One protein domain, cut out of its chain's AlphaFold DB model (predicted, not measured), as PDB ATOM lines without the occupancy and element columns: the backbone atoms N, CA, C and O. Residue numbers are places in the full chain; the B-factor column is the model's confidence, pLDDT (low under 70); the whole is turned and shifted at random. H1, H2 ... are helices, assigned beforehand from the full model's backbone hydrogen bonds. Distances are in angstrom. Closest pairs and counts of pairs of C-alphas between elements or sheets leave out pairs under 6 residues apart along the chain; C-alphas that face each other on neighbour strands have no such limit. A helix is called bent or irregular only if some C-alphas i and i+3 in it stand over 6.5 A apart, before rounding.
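This is residues 14 to 114 of the 203 residues of an uncharacterized protein of Zea mays (UniProt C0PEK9). A helical hairpin of two long helices, H2 and H3, forms one side and the middle of a compact body that is otherwise mostly loops, with the loop at the first printed residues, from Asn 14, reaching out past the hairpin at one end. H3, sharply kinked near residue 93, takes the middle, with H2 side by side with it; on the side of H3 away from H2 lie the short H1 and loop residues such as Ile 29 and Ile 52. The printed part has 101 residues with three named helices, in the order H1, H2, H3, and no named strand; its class is all helix, though under half of the residues, 46, are in named elements. The radius of gyration of the C-alphas is 12.6 A, and the spans are 38 by 26 by 26 A.

The printed part begins at Asn 14, its C-alpha at (25.885, 9.340, 39.885), and residues 14 to 34 hold no named element. H1, residues 35 to 38, is a short helix. Residues 39 to 63 again hold no named element. H2, residues 64 to 83, measures 28.5 A from its first C-alpha at (35.574, 17.802, 45.199) to its last; it has a kink of 36 degrees near residue 72 and is irregular, with C-alphas 69 and 72 at 7.0 A. H3, residues 85 to 106, is the longest helix by residues and measures 22.2 A from first to last C-alpha; it has a kink of 108 degrees near residue 93 and is irregular, with C-alphas 90 and 93 at 9.3 A. C-alpha 106 stands at (48.052, 7.085, 49.972).

H2 and H3 form a helical hairpin. They touch with 25 pairs of C-alphas within 8 A, the closest being those of Trp 74 and Ala 103, 5.0 A apart. Their lines, rough ones, stand at a shallow tilt of 22 degrees and run opposite ways. H1 and H3 only just touch, with 3 pairs of C-alphas within 8 A; the closest are those of Ile 37 and Thr 87, 6.4 A apart. H1 and H2 are apart. Of the O i to N i+4 pairs, 14 of 16 are within hydrogen-bond range in H2 and 13 of 18 in H3; H1 is too short for such a pair, and its one O i to N i+3 pair is within range.

The outline is rounded, but only just. The C-alphas of Asn 14 and Gln 85 are the two farthest apart, at 38.7 A, while those of Asn 14 and His 114, the first and last printed residues, are 11.7 A apart. The link from H1 to H2 is long, with 25 residues, and the link from H2 to H3 is tight, with 1 residue. The printed part has no cut. The mean pLDDT of the printed part is 97.4, and no printed residue is under 70.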
ATOM      1  N   ASN A  14      24.830   9.355  38.881       95.50
ATOM      2  CA  ASN A  14      25.885   9.340  39.885       95.50
ATOM      3  C   ASN A  14      26.222   7.886  40.263       95.50
ATOM      4  O   ASN A  14      25.470   7.253  40.996       95.50
ATOM      5  N   LEU A  15      27.344   7.373  39.752       96.25
ATOM      6  CA  LEU A  15      27.836   6.019  40.035       96.25
ATOM      7  C   LEU A  15      28.596   5.909  41.370       96.25
ATOM      8  O   LEU A  15      28.927   4.799  41.784       96.25
ATOM      9  N   SER A  16      28.903   7.039  42.021       96.50
ATOM     10  CA  SER A  16      29.572   7.068  43.330       96.50
ATOM     11  C   SER A  16      28.581   6.846  44.475       96.50
ATOM     12  O   SER A  16      27.397   7.174  44.351       96.50
ATOM     13  N   HIS A  17      29.061   6.338  45.611       94.81
ATOM     14  CA  HIS A  17      28.232   6.073  46.784       94.81
ATOM     15  C   HIS A  17      28.873   6.626  48.063       94.81
ATOM     16  O   HIS A  17      29.926   6.177  48.503       94.81
ATOM     17  N   GLY A  18      28.230   7.606  48.706       92.81
ATOM     18  CA  GLY A  18      28.774   8.211  49.926       92.81
ATOM     19  C   GLY A  18      30.138   8.864  49.678       92.81
ATOM     20  O   GLY A  18      30.225   9.820  48.909       92.81
ATOM     21  N   ASP A  19      31.179   8.410  50.376       93.31
ATOM     22  CA  ASP A  19      32.583   8.823  50.182       93.31
ATOM     23  C   ASP A  19      33.375   7.867  49.271       93.31
ATOM     24  O   ASP A  19      34.589   8.008  49.162       93.31
ATOM     25  N   GLU A  20      32.712   6.915  48.616       96.44
ATOM     26  CA  GLU A  20      33.319   5.966  47.683       96.44
ATOM     27  C   GLU A  20      33.162   6.472  46.237       96.44
ATOM     28  O   GLU A  20      32.046   6.475  45.697       96.44
ATOM     29  N   PRO A  21      34.242   6.958  45.594       97.88
ATOM     30  CA  PRO A  21      34.200   7.413  44.210       97.88
ATOM     31  C   PRO A  21      33.950   6.255  43.239       97.88
ATOM     32  O   PRO A  21      34.184   5.093  43.559       97.88
ATOM     33  N   ALA A  22      33.527   6.570  42.019       98.25
ATOM     34  CA  ALA A  22      33.382   5.590  40.943       98.25
ATOM     35  C   ALA A  22      34.468   5.776  39.886       98.25
ATOM     36  O   ALA A  22      34.744   6.910  39.494       98.25
ATOM     37  N   ALA A  23      35.044   4.684  39.389       98.06
ATOM     38  CA  ALA A  23      36.081   4.719  38.361       98.06
ATOM     39  C   ALA A  23      35.969   3.542  37.387       98.06
ATOM     40  O   ALA A  23      35.358   2.514  37.686       98.06
ATOM     41  N   PHE A  24      36.570   3.700  36.209       97.62
ATOM     42  CA  PHE A  24      36.714   2.612  35.246       97.62
ATOM     43  C   PHE A  24      37.967   1.768  35.552       97.62
ATOM     44  O   PHE A  24      39.043   2.339  35.749       97.62
ATOM     45  N   PRO A  25      37.865   0.423  35.573       97.12
ATOM     46  CA  PRO A  25      39.018  -0.453  35.756       97.12
ATOM     47  C   PRO A  25      39.794  -0.629  34.445       97.12
ATOM     48  O   PRO A  25      39.341  -1.295  33.512       97.12
ATOM     49  N   PHE A  26      41.003  -0.085  34.382       95.94
ATOM     50  CA  PHE A  26      41.868  -0.209  33.216       95.94
ATOM     51  C   PHE A  26      42.648  -1.521  33.250       95.94
ATOM     52  O   PHE A  26      43.471  -1.750  34.131       95.94
ATOM     53  N   PHE A  27      42.457  -2.371  32.238       93.38
ATOM     54  CA  PHE A  27      43.100  -3.691  32.174       93.38
ATOM     55  C   PHE A  27      44.641  -3.647  32.135       93.38
ATOM     56  O   PHE A  27      45.296  -4.648  32.432       93.38
ATOM     57  N   TYR A  28      45.220  -2.509  31.739       93.06
ATOM     58  CA  TYR A  28      46.666  -2.280  31.668       93.06
ATOM     59  C   TYR A  28      47.238  -1.560  32.900       93.06
ATOM     60  O   TYR A  28      48.459  -1.454  33.024       93.06
ATOM     61  N   ILE A  29      46.392  -1.099  33.827       97.69
ATOM     62  CA  ILE A  29      46.836  -0.609  35.133       97.69
ATOM     63  C   ILE A  29      46.805  -1.794  36.091       97.69
ATOM     64  O   ILE A  29      45.750  -2.252  36.520       97.69
ATOM     65  N   LYS A  30      47.982  -2.330  36.401       97.75
ATOM     66  CA  LYS A  30      48.133  -3.585  37.135       97.75
ATOM     67  C   LYS A  30      49.097  -3.421  38.305       97.75
ATOM     68  O   LYS A  30      50.275  -3.765  38.178       97.75
ATOM     69  N   PRO A  31      48.631  -2.893  39.448       97.81
ATOM     70  CA  PRO A  31      49.511  -2.598  40.573       97.81
ATOM     71  C   PRO A  31      50.244  -3.820  41.132       97.81
ATOM     72  O   PRO A  31      51.429  -3.738  41.435       97.81
ATOM     73  N   THR A  32      49.580  -4.975  41.187       97.50
ATOM     74  CA  THR A  32      50.172  -6.235  41.667       97.50
ATOM     75  C   THR A  32      51.293  -6.757  40.765       97.50
ATOM     76  O   THR A  32      52.300  -7.240  41.267       97.50
ATOM     77  N   GLU A  33      51.170  -6.617  39.440       97.88
ATOM     78  CA  GLU A  33      52.229  -7.006  38.491       97.88
ATOM     79  C   GLU A  33      53.419  -6.023  38.513       97.88
ATOM     80  O   GLU A  33      54.520  -6.377  38.101       97.88
ATOM     81  N   ASN A  34      53.219  -4.804  39.030       97.94
ATOM     82  CA  ASN A  34      54.212  -3.726  39.051       97.94
ATOM     83  C   ASN A  34      54.674  -3.355  40.470       97.94
ATOM     84  O   ASN A  34      55.213  -2.266  40.682       97.94
ATOM     85  N   GLU A  35      54.492  -4.253  41.444       98.25
ATOM     86  CA  GLU A  35      54.729  -3.971  42.863       98.25
ATOM     87  C   GLU A  35      56.127  -3.399  43.117       98.25
ATOM     88  O   GLU A  35      56.252  -2.343  43.734       98.25
ATOM     89  N   LYS A  36      57.175  -4.030  42.574       98.12
ATOM     90  CA  LYS A  36      58.568  -3.593  42.769       98.12
ATOM     91  C   LYS A  36      58.786  -2.117  42.405       98.12
ATOM     92  O   LYS A  36      59.506  -1.417  43.112       98.12
ATOM     93  N   ILE A  37      58.175  -1.649  41.315       98.31
ATOM     94  CA  ILE A  37      58.281  -0.255  40.863       98.31
ATOM     95  C   ILE A  37      57.438   0.644  41.767       98.31
ATOM     96  O   ILE A  37      57.907   1.674  42.250       98.31
ATOM     97  N   LEU A  38      56.202   0.229  42.049       98.56
ATOM     98  CA  LEU A  38      55.255   1.024  42.823       98.56
ATOM     99  C   LEU A  38      55.653   1.190  44.292       98.56
ATOM    100  O   LEU A  38      55.317   2.220  44.872       98.56
ATOM    101  N   ARG A  39      56.431   0.274  44.886       98.38
ATOM    102  CA  ARG A  39      56.940   0.424  46.264       98.38
ATOM    103  C   ARG A  39      57.820   1.657  46.472       98.38
ATOM    104  O   ARG A  39      57.890   2.150  47.593       98.38
ATOM    105  N   LYS A  40      58.402   2.229  45.412       98.31
ATOM    106  CA  LYS A  40      59.100   3.528  45.477       98.31
ATOM    107  C   LYS A  40      58.163   4.694  45.837       98.31
ATOM    108  O   LYS A  40      58.615   5.699  46.381       98.31
ATOM    109  N   PHE A  41      56.869   4.570  45.529       98.44
ATOM    110  CA  PHE A  41      55.857   5.627  45.674       98.44
ATOM    111  C   PHE A  41      54.726   5.254  46.646       98.44
ATOM    112  O   PHE A  41      54.056   6.139  47.176       98.44
ATOM    113  N   PHE A  42      54.550   3.959  46.919       98.56
ATOM    114  CA  PHE A  42      53.634   3.391  47.904       98.56
ATOM    115  C   PHE A  42      54.385   2.388  48.808       98.56
ATOM    116  O   PHE A  42      54.322   1.172  48.582       98.56
ATOM    117  N   PRO A  43      55.147   2.890  49.799       97.75
ATOM    118  CA  PRO A  43      55.961   2.060  50.688       97.75
ATOM    119  C   PRO A  43      55.151   1.000  51.450       97.75
ATOM    120  O   PRO A  43      53.943   1.152  51.636       97.75
ATOM    121  N   GLU A  44      55.800  -0.071  51.911       97.44
ATOM    122  CA  GLU A  44      55.128  -1.184  52.605       97.44
ATOM    123  C   GLU A  44      54.360  -0.738  53.856       97.44
ATOM    124  O   GLU A  44      53.266  -1.239  54.114       97.44
ATOM    125  N   GLU A  45      54.850   0.276  54.574       97.56
ATOM    126  CA  GLU A  45      54.169   0.849  55.738       97.56
ATOM    127  C   GLU A  45      52.834   1.539  55.405       97.56
ATOM    128  O   GLU A  45      52.048   1.832  56.307       97.56
ATOM    129  N   LYS A  46      52.558   1.810  54.123       97.50
ATOM    130  CA  LYS A  46      51.274   2.351  53.651       97.50
ATOM    131  C   LYS A  46      50.232   1.269  53.370       97.50
ATOM    132  O   LYS A  46      49.061   1.603  53.195       97.50
ATOM    133  N   GLY A  47      50.624  -0.006  53.377       97.44
ATOM    134  CA  GLY A  47      49.727  -1.149  53.225       97.44
ATOM    135  C   GLY A  47      50.076  -2.062  52.044       97.44
ATOM    136  O   GLY A  47      51.106  -1.893  51.382       97.44
ATOM    137  N   PRO A  48      49.233  -3.071  51.769       97.81
ATOM    138  CA  PRO A  48      49.439  -3.994  50.658       97.81
ATOM    139  C   PRO A  48      49.288  -3.287  49.306       97.81
ATOM    140  O   PRO A  48      48.496  -2.355  49.165       97.81
ATOM    141  N   ILE A  49      50.009  -3.760  48.283       98.00
ATOM    142  CA  ILE A  49      49.963  -3.166  46.937       98.00
ATOM    143  C   ILE A  49      48.561  -3.217  46.310       98.00
ATOM    144  O   ILE A  49      48.210  -2.371  45.493       98.00
ATOM    145  N   SER A  50      47.731  -4.168  46.746       97.19
ATOM    146  CA  SER A  50      46.329  -4.306  46.348       97.19
ATOM    147  C   SER A  50      45.427  -3.153  46.803       97.19
ATOM    148  O   SER A  50      44.281  -3.105  46.378       97.19
ATOM    149  N   ASN A  51      45.911  -2.240  47.655       98.31
ATOM    150  CA  ASN A  51      45.182  -1.016  48.006       98.31
ATOM    151  C   ASN A  51      45.194   0.028  46.881       98.31
ATOM    152  O   ASN A  51      44.433   0.989  46.942       98.31
ATOM    153  N   ILE A  52      46.078  -0.125  45.893       98.62
ATOM    154  CA  ILE A  52      46.082   0.705  44.693       98.62
ATOM    155  C   ILE A  52      45.053   0.113  43.730       98.62
ATOM    156  O   ILE A  52      45.242  -0.990  43.216       98.62
ATOM    157  N   ASP A  53      43.974   0.851  43.482       98.38
ATOM    158  CA  ASP A  53      42.949   0.439  42.526       98.38
ATOM    159  C   ASP A  53      43.515   0.455  41.085       98.38
ATOM    160  O   ASP A  53      44.325   1.326  40.748       98.38
ATOM    161  N   PRO A  54      43.098  -0.466  40.193       98.00
ATOM    162  CA  PRO A  54      43.550  -0.522  38.800       98.00
ATOM    163  C   PRO A  54      42.855   0.544  37.930       98.00
ATOM    164  O   PRO A  54      42.130   0.232  36.986       98.00
ATOM    165  N   ILE A  55      43.031   1.816  38.281       97.88
ATOM    166  CA  ILE A  55      42.310   2.959  37.706       97.88
ATOM    167  C   ILE A  55      43.262   3.987  37.086       97.88
ATOM    168  O   ILE A  55      44.472   3.958  37.303       97.88
ATOM    169  N   GLY A  56      42.694   4.937  36.349       95.44
ATOM    170  CA  GLY A  56      43.339   6.201  36.007       95.44
ATOM    171  C   GLY A  56      42.556   7.384  36.564       95.44
ATOM    172  O   GLY A  56      41.554   7.216  37.254       95.44
ATOM    173  N   ASN A  57      42.992   8.596  36.232       94.31
ATOM    174  CA  ASN A  57      42.329   9.847  36.614       94.31
ATOM    175  C   ASN A  57      41.018  10.119  35.851       94.31
ATOM    176  O   ASN A  57      40.312  11.081  36.162       94.31
ATOM    177  N   SER A  58      40.688   9.322  34.836       93.81
ATOM    178  CA  SER A  58      39.517   9.534  33.990       93.81
ATOM    179  C   SER A  58      39.059   8.221  33.344       93.81
ATOM    180  O   SER A  58      39.922   7.467  32.911       93.81
ATOM    181  N   PRO A  59      37.745   7.941  33.247       95.94
ATOM    182  CA  PRO A  59      36.650   8.658  33.889       95.94
ATOM    183  C   PRO A  59      36.583   8.322  35.385       95.94
ATOM    184  O   PRO A  59      36.680   7.164  35.791       95.94
ATOM    185  N   VAL A  60      36.373   9.354  36.204       96.88
ATOM    186  CA  VAL A  60      36.213   9.217  37.662       96.88
ATOM    187  C   VAL A  60      35.087  10.127  38.152       96.88
ATOM    188  O   VAL A  60      35.071  11.318  37.833       96.88
ATOM    189  N   ILE A  61      34.164   9.617  38.967       97.62
ATOM    190  CA  ILE A  61      33.210  10.426  39.743       97.62
ATOM    191  C   ILE A  61      33.707  10.477  41.182       97.62
ATOM    192  O   ILE A  61      33.629   9.480  41.888       97.62
ATOM    193  N   ILE A  62      34.207  11.634  41.611       97.56
ATOM    194  CA  ILE A  62      34.833  11.842  42.921       97.56
ATOM    195  C   ILE A  62      34.337  13.145  43.543       97.56
ATOM    196  O   ILE A  62      34.103  14.133  42.838       97.56
ATOM    197  N   LYS A  63      34.192  13.171  44.872       97.00
ATOM    198  CA  LYS A  63      33.870  14.400  45.601       97.00
ATOM    199  C   LYS A  63      34.992  15.419  45.447       97.00
ATOM    200  O   LYS A  63      36.169  15.088  45.571       97.00
ATOM    201  N   LYS A  64      34.618  16.691  45.302       96.50
ATOM    202  CA  LYS A  64      35.574  17.802  45.199       96.50
ATOM    203  C   LYS A  64      36.595  17.804  46.344       96.50
ATOM    204  O   LYS A  64      37.783  17.890  46.076       96.50
ATOM    205  N   ALA A  65      36.149  17.624  47.588       97.19
ATOM    206  CA  ALA A  65      37.031  17.619  48.760       97.19
ATOM    207  C   ALA A  65      38.057  16.467  48.746       97.19
ATOM    208  O   ALA A  65      39.200  16.649  49.156       97.19
ATOM    209  N   GLN A  66      37.679  15.283  48.243       97.62
ATOM    210  CA  GLN A  66      38.622  14.172  48.069       97.62
ATOM    211  C   GLN A  66      39.611  14.471  46.941       97.62
ATOM    212  O   GLN A  66      40.803  14.234  47.113       97.62
ATOM    213  N   LEU A  67      39.146  15.051  45.829       97.50
ATOM    214  CA  LEU A  67      40.025  15.465  44.737       97.50
ATOM    215  C   LEU A  67      41.038  16.529  45.193       97.50
ATOM    216  O   LEU A  67      42.226  16.398  44.917       97.50
ATOM    217  N   GLU A  68      40.588  17.539  45.941       97.75
ATOM    218  CA  GLU A  68      41.445  18.573  46.541       97.75
ATOM    219  C   GLU A  68      42.492  17.960  47.487       97.75
ATOM    220  O   GLU A  68      43.643  18.393  47.491       97.75
ATOM    221  N   LYS A  69      42.126  16.908  48.237       97.38
ATOM    222  CA  LYS A  69      43.046  16.165  49.113       97.38
ATOM    223  C   LYS A  69      44.117  15.399  48.327       97.38
ATOM    224  O   LYS A  69      45.284  15.430  48.714       97.38
ATOM    225  N   ILE A  70      43.746  14.705  47.246       98.00
ATOM    226  CA  ILE A  70      44.688  13.857  46.492       98.00
ATOM    227  C   ILE A  70      45.541  14.643  45.494       98.00
ATOM    228  O   ILE A  70      46.667  14.235  45.229       98.00
ATOM    229  N   ALA A  71      45.044  15.756  44.949       98.19
ATOM    230  CA  ALA A  71      45.676  16.473  43.839       98.19
ATOM    231  C   ALA A  71      47.133  16.918  44.102       98.19
ATOM    232  O   ALA A  71      47.974  16.678  43.232       98.19
ATOM    233  N   PRO A  72      47.505  17.467  45.278       98.56
ATOM    234  CA  PRO A  72      48.904  17.798  45.562       98.56
ATOM    235  C   PRO A  72      49.813  16.561  45.587       98.56
ATOM    236  O   PRO A  72      50.946  16.597  45.108       98.56
ATOM    237  N   THR A  73      49.324  15.442  46.127       98.69
ATOM    238  CA  THR A  73      50.068  14.176  46.141       98.69
ATOM    239  C   THR A  73      50.160  13.574  44.749       98.69
ATOM    240  O   THR A  73      51.232  13.108  44.385       98.69
ATOM    241  N   TRP A  74      49.085  13.632  43.965       98.56
ATOM    242  CA  TRP A  74      49.071  13.180  42.578       98.56
ATOM    243  C   TRP A  74      50.134  13.909  41.758       98.56
ATOM    244  O   TRP A  74      51.007  13.244  41.212       98.56
ATOM    245  N   MET A  75      50.159  15.246  41.788       98.44
ATOM    246  CA  MET A  75      51.195  16.054  41.128       98.44
ATOM    247  C   MET A  75      52.609  15.614  41.537       98.44
ATOM    248  O   MET A  75      53.458  15.336  40.692       98.44
ATOM    249  N   ASN A  76      52.865  15.508  42.844       98.62
ATOM    250  CA  ASN A  76      54.189  15.158  43.356       98.62
ATOM    251  C   ASN A  76      54.611  13.733  42.981       98.62
ATOM    252  O   ASN A  76      55.784  13.499  42.698       98.62
ATOM    253  N   VAL A  77      53.685  12.771  42.997       98.62
ATOM    254  CA  VAL A  77      53.964  11.394  42.576       98.62
ATOM    255  C   VAL A  77      54.210  11.347  41.069       98.62
ATOM    256  O   VAL A  77      55.184  10.720  40.670       98.62
ATOM    257  N   SER A  78      53.424  12.058  40.253       98.62
ATOM    258  CA  SER A  78      53.643  12.149  38.802       98.62
ATOM    259  C   SER A  78      55.048  12.660  38.482       98.62
ATOM    260  O   SER A  78      55.770  12.028  37.714       98.62
ATOM    261  N   LEU A  79      55.484  13.751  39.121       98.56
ATOM    262  CA  LEU A  79      56.830  14.298  38.920       98.56
ATOM    263  C   LEU A  79      57.921  13.303  39.334       98.56
ATOM    264  O   LEU A  79      58.831  13.032  38.557       98.56
ATOM    265  N   LYS A  80      57.799  12.683  40.515       98.50
ATOM    266  CA  LYS A  80      58.778  11.691  40.988       98.50
ATOM    267  C   LYS A  80      58.847  10.455  40.091       98.50
ATOM    268  O   LYS A  80      59.933   9.947  39.838       98.50
ATOM    269  N   MET A  81      57.702   9.961  39.618       98.56
ATOM    270  CA  MET A  81      57.656   8.851  38.666       98.56
ATOM    271  C   MET A  81      58.319   9.243  37.343       98.56
ATOM    272  O   MET A  81      58.997   8.416  36.744       98.56
ATOM    273  N   LYS A  82      58.141  10.495  36.900       98.25
ATOM    274  CA  LYS A  82      58.734  11.008  35.663       98.25
ATOM    275  C   LYS A  82      60.253  11.178  35.761       98.25
ATOM    276  O   LYS A  82      60.957  10.965  34.780       98.25
ATOM    277  N   GLU A  83      60.758  11.551  36.932       98.31
ATOM    278  CA  GLU A  83      62.194  11.687  37.209       98.31
ATOM    279  C   GLU A  83      62.900  10.328  37.397       98.31
ATOM    280  O   GLU A  83      64.087  10.199  37.085       98.31
ATOM    281  N   ASP A  84      62.191   9.297  37.870       98.56
ATOM    282  CA  ASP A  84      62.723   7.936  37.997       98.56
ATOM    283  C   ASP A  84      62.734   7.218  36.638       98.56
ATOM    284  O   ASP A  84      61.708   6.756  36.143       98.56
ATOM    285  N   GLN A  85      63.922   7.072  36.040       98.25
ATOM    286  CA  GLN A  85      64.090   6.500  34.695       98.25
ATOM    287  C   GLN A  85      63.501   5.088  34.528       98.25
ATOM    288  O   GLN A  85      63.020   4.751  33.446       98.25
ATOM    289  N   GLU A  86      63.554   4.243  35.565       98.44
ATOM    290  CA  GLU A  86      62.971   2.894  35.521       98.44
ATOM    291  C   GLU A  86      61.441   2.972  35.448       98.44
ATOM    292  O   GLU A  86      60.830   2.289  34.628       98.44
ATOM    293  N   THR A  87      60.834   3.844  36.256       98.38
ATOM    294  CA  THR A  87      59.385   4.051  36.313       98.38
ATOM    295  C   THR A  87      58.860   4.732  35.053       98.38
ATOM    296  O   THR A  87      57.895   4.239  34.470       98.38
ATOM    297  N   ASP A  88      59.504   5.806  34.583       98.25
ATOM    298  CA  ASP A  88      59.119   6.491  33.340       98.25
ATOM    299  C   ASP A  88      59.187   5.542  32.144       98.25
ATOM    300  O   ASP A  88      58.268   5.480  31.330       98.25
ATOM    301  N   LYS A  89      60.232   4.710  32.072       98.06
ATOM    302  CA  LYS A  89      60.342   3.694  31.022       98.06
ATOM    303  C   LYS A  89      59.264   2.613  31.134       98.06
ATOM    304  O   LYS A  89      58.786   2.143  30.105       98.06
ATOM    305  N   ALA A  90      58.918   2.188  32.349       97.75
ATOM    306  CA  ALA A  90      57.955   1.113  32.569       97.75
ATOM    307  C   ALA A  90      56.506   1.549  32.312       97.75
ATOM    308  O   ALA A  90      55.753   0.816  31.675       97.75
ATOM    309  N   PHE A  91      56.110   2.727  32.797       97.75
ATOM    310  CA  PHE A  91      54.731   3.208  32.694       97.75
ATOM    311  C   PHE A  91      54.503   4.118  31.488       97.75
ATOM    312  O   PHE A  91      53.406   4.126  30.933       97.75
ATOM    313  N   GLY A  92      55.520   4.853  31.037       96.31
ATOM    314  CA  GLY A  92      55.447   5.699  29.850       96.31
ATOM    315  C   GLY A  92      54.214   6.603  29.847       96.31
ATOM    316  O   GLY A  92      54.010   7.413  30.746       96.31
ATOM    317  N   TRP A  93      53.365   6.446  28.831       91.50
ATOM    318  CA  TRP A  93      52.190   7.299  28.634       91.50
ATOM    319  C   TRP A  93      51.081   7.111  29.685       91.50
ATOM    320  O   TRP A  93      50.256   8.007  29.824       91.50
ATOM    321  N   VAL A  94      51.062   6.005  30.447       95.56
ATOM    322  CA  VAL A  94      50.079   5.771  31.532       95.56
ATOM    323  C   VAL A  94      50.601   6.161  32.916       95.56
ATOM    324  O   VAL A  94      49.965   5.874  33.930       95.56
ATOM    325  N   LEU A  95      51.767   6.803  32.994       97.75
ATOM    326  CA  LEU A  95      52.406   7.166  34.257       97.75
ATOM    327  C   LEU A  95      51.506   8.026  35.150       97.75
ATOM    328  O   LEU A  95      51.399   7.758  36.346       97.75
ATOM    329  N   GLU A  96      50.803   9.008  34.583       96.44
ATOM    330  CA  GLU A  96      49.905   9.868  35.365       96.44
ATOM    331  C   GLU A  96      48.689   9.115  35.920       96.44
ATOM    332  O   GLU A  96      48.203   9.459  37.000       96.44
ATOM    333  N   MET A  97      48.247   8.048  35.243       97.94
ATOM    334  CA  MET A  97      47.175   7.171  35.722       97.94
ATOM    335  C   MET A  97      47.636   6.373  36.947       97.94
ATOM    336  O   MET A  97      46.943   6.351  37.964       97.94
ATOM    337  N   TYR A  98      48.846   5.799  36.898       98.56
ATOM    338  CA  TYR A  98      49.454   5.149  38.066       98.56
ATOM    339  C   TYR A  98      49.679   6.132  39.216       98.56
ATOM    340  O   TYR A  98      49.403   5.799  40.368       98.56
ATOM    341  N   ALA A  99      50.136   7.351  38.927       98.62
ATOM    342  CA  ALA A  99      50.325   8.378  39.944       98.62
ATOM    343  C   ALA A  99      49.002   8.770  40.622       98.62
ATOM    344  O   ALA A  99      48.966   8.931  41.843       98.62
ATOM    345  N   HIS A 100      47.906   8.867  39.859       98.56
ATOM    346  CA  HIS A 100      46.565   9.106  40.396       98.56
ATOM    347  C   HIS A 100      46.104   7.965  41.314       98.56
ATOM    348  O   HIS A 100      45.623   8.216  42.424       98.56
ATOM    349  N   ALA A 101      46.285   6.716  40.879       98.56
ATOM    350  CA  ALA A 101      45.927   5.536  41.661       98.56
ATOM    351  C   ALA A 101      46.736   5.452  42.970       98.56
ATOM    352  O   ALA A 101      46.169   5.248  44.044       98.56
ATOM    353  N   VAL A 102      48.051   5.699  42.909       98.75
ATOM    354  CA  VAL A 102      48.930   5.751  44.091       98.75
ATOM    355  C   VAL A 102      48.520   6.879  45.036       98.75
ATOM    356  O   VAL A 102      48.420   6.656  46.240       98.75
ATOM    357  N   ALA A 103      48.258   8.084  44.524       98.69
ATOM    358  CA  ALA A 103      47.829   9.207  45.353       98.69
ATOM    359  C   ALA A 103      46.499   8.916  46.059       98.69
ATOM    360  O   ALA A 103      46.362   9.205  47.246       98.69
ATOM    361  N   SER A 104      45.550   8.292  45.360       98.44
ATOM    362  CA  SER A 104      44.282   7.855  45.950       98.44
ATOM    363  C   SER A 104      44.511   6.865  47.095       98.44
ATOM    364  O   SER A 104      44.044   7.104  48.211       98.44
ATOM    365  N   ALA A 105      45.334   5.837  46.871       98.50
ATOM    366  CA  ALA A 105      45.677   4.842  47.886       98.50
ATOM    367  C   ALA A 105      46.394   5.455  49.104       98.50
ATOM    368  O   ALA A 105      46.053   5.148  50.245       98.50
ATOM    369  N   LEU A 106      47.341   6.380  48.893       98.62
ATOM    370  CA  LEU A 106      48.052   7.085  49.972       98.62
ATOM    371  C   LEU A 106      47.116   7.888  50.886       98.62
ATOM    372  O   LEU A 106      47.447   8.127  52.048       98.62
ATOM    373  N   HIS A 107      45.961   8.303  50.365       98.06
ATOM    374  CA  HIS A 107      44.951   9.077  51.087       98.06
ATOM    375  C   HIS A 107      43.751   8.252  51.557       98.06
ATOM    376  O   HIS A 107      42.821   8.844  52.121       98.06
ATOM    377  N   GLY A 108      43.787   6.927  51.360       97.25
ATOM    378  CA  GLY A 108      42.722   5.992  51.730       97.25
ATOM    379  C   GLY A 108      41.455   6.134  50.884       97.25
ATOM    380  O   GLY A 108      40.361   5.887  51.385       97.25
ATOM    381  N   VAL A 109      41.579   6.604  49.641       97.69
ATOM    382  CA  VAL A 109      40.458   6.746  48.704       97.69
ATOM    383  C   VAL A 109      40.374   5.485  47.845       97.69
ATOM    384  O   VAL A 109      41.247   5.256  47.011       97.69
ATOM    385  N   HIS A 110      39.315   4.702  48.053       96.38
ATOM    386  CA  HIS A 110      39.012   3.474  47.311       96.38
ATOM    387  C   HIS A 110      37.815   3.672  46.388       96.38
ATOM    388  O   HIS A 110      36.868   4.363  46.764       96.38
ATOM    389  N   HIS A 111      37.855   3.058  45.207       97.88
ATOM    390  CA  HIS A 111      36.865   3.266  44.155       97.88
ATOM    391  C   HIS A 111      35.953   2.057  43.948       97.88
ATOM    392  O   HIS A 111      36.407   0.925  43.787       97.88
ATOM    393  N   SER A 112      34.661   2.329  43.782       97.75
ATOM    394  CA  SER A 112      33.731   1.409  43.142       97.75
ATOM    395  C   SER A 112      34.065   1.308  41.648       97.75
ATOM    396  O   SER A 112      33.969   2.287  40.901       97.75
ATOM    397  N   LEU A 113      34.470   0.118  41.200       97.81
ATOM    398  CA  LEU A 113      34.901  -0.122  39.821       97.81
ATOM    399  C   LEU A 113      33.717  -0.496  38.922       97.81
ATOM    400  O   LEU A 113      33.064  -1.518  39.133       97.81
ATOM    401  N   HIS A 114      33.490   0.287  37.867       97.12
ATOM    402  CA  HIS A 114      32.387   0.099  36.920       97.12
ATOM    403  C   HIS A 114      32.924  -0.214  35.521       97.12
ATOM    404  O   HIS A 114      33.460   0.660  34.843       97.12
TER     405      HIS A 114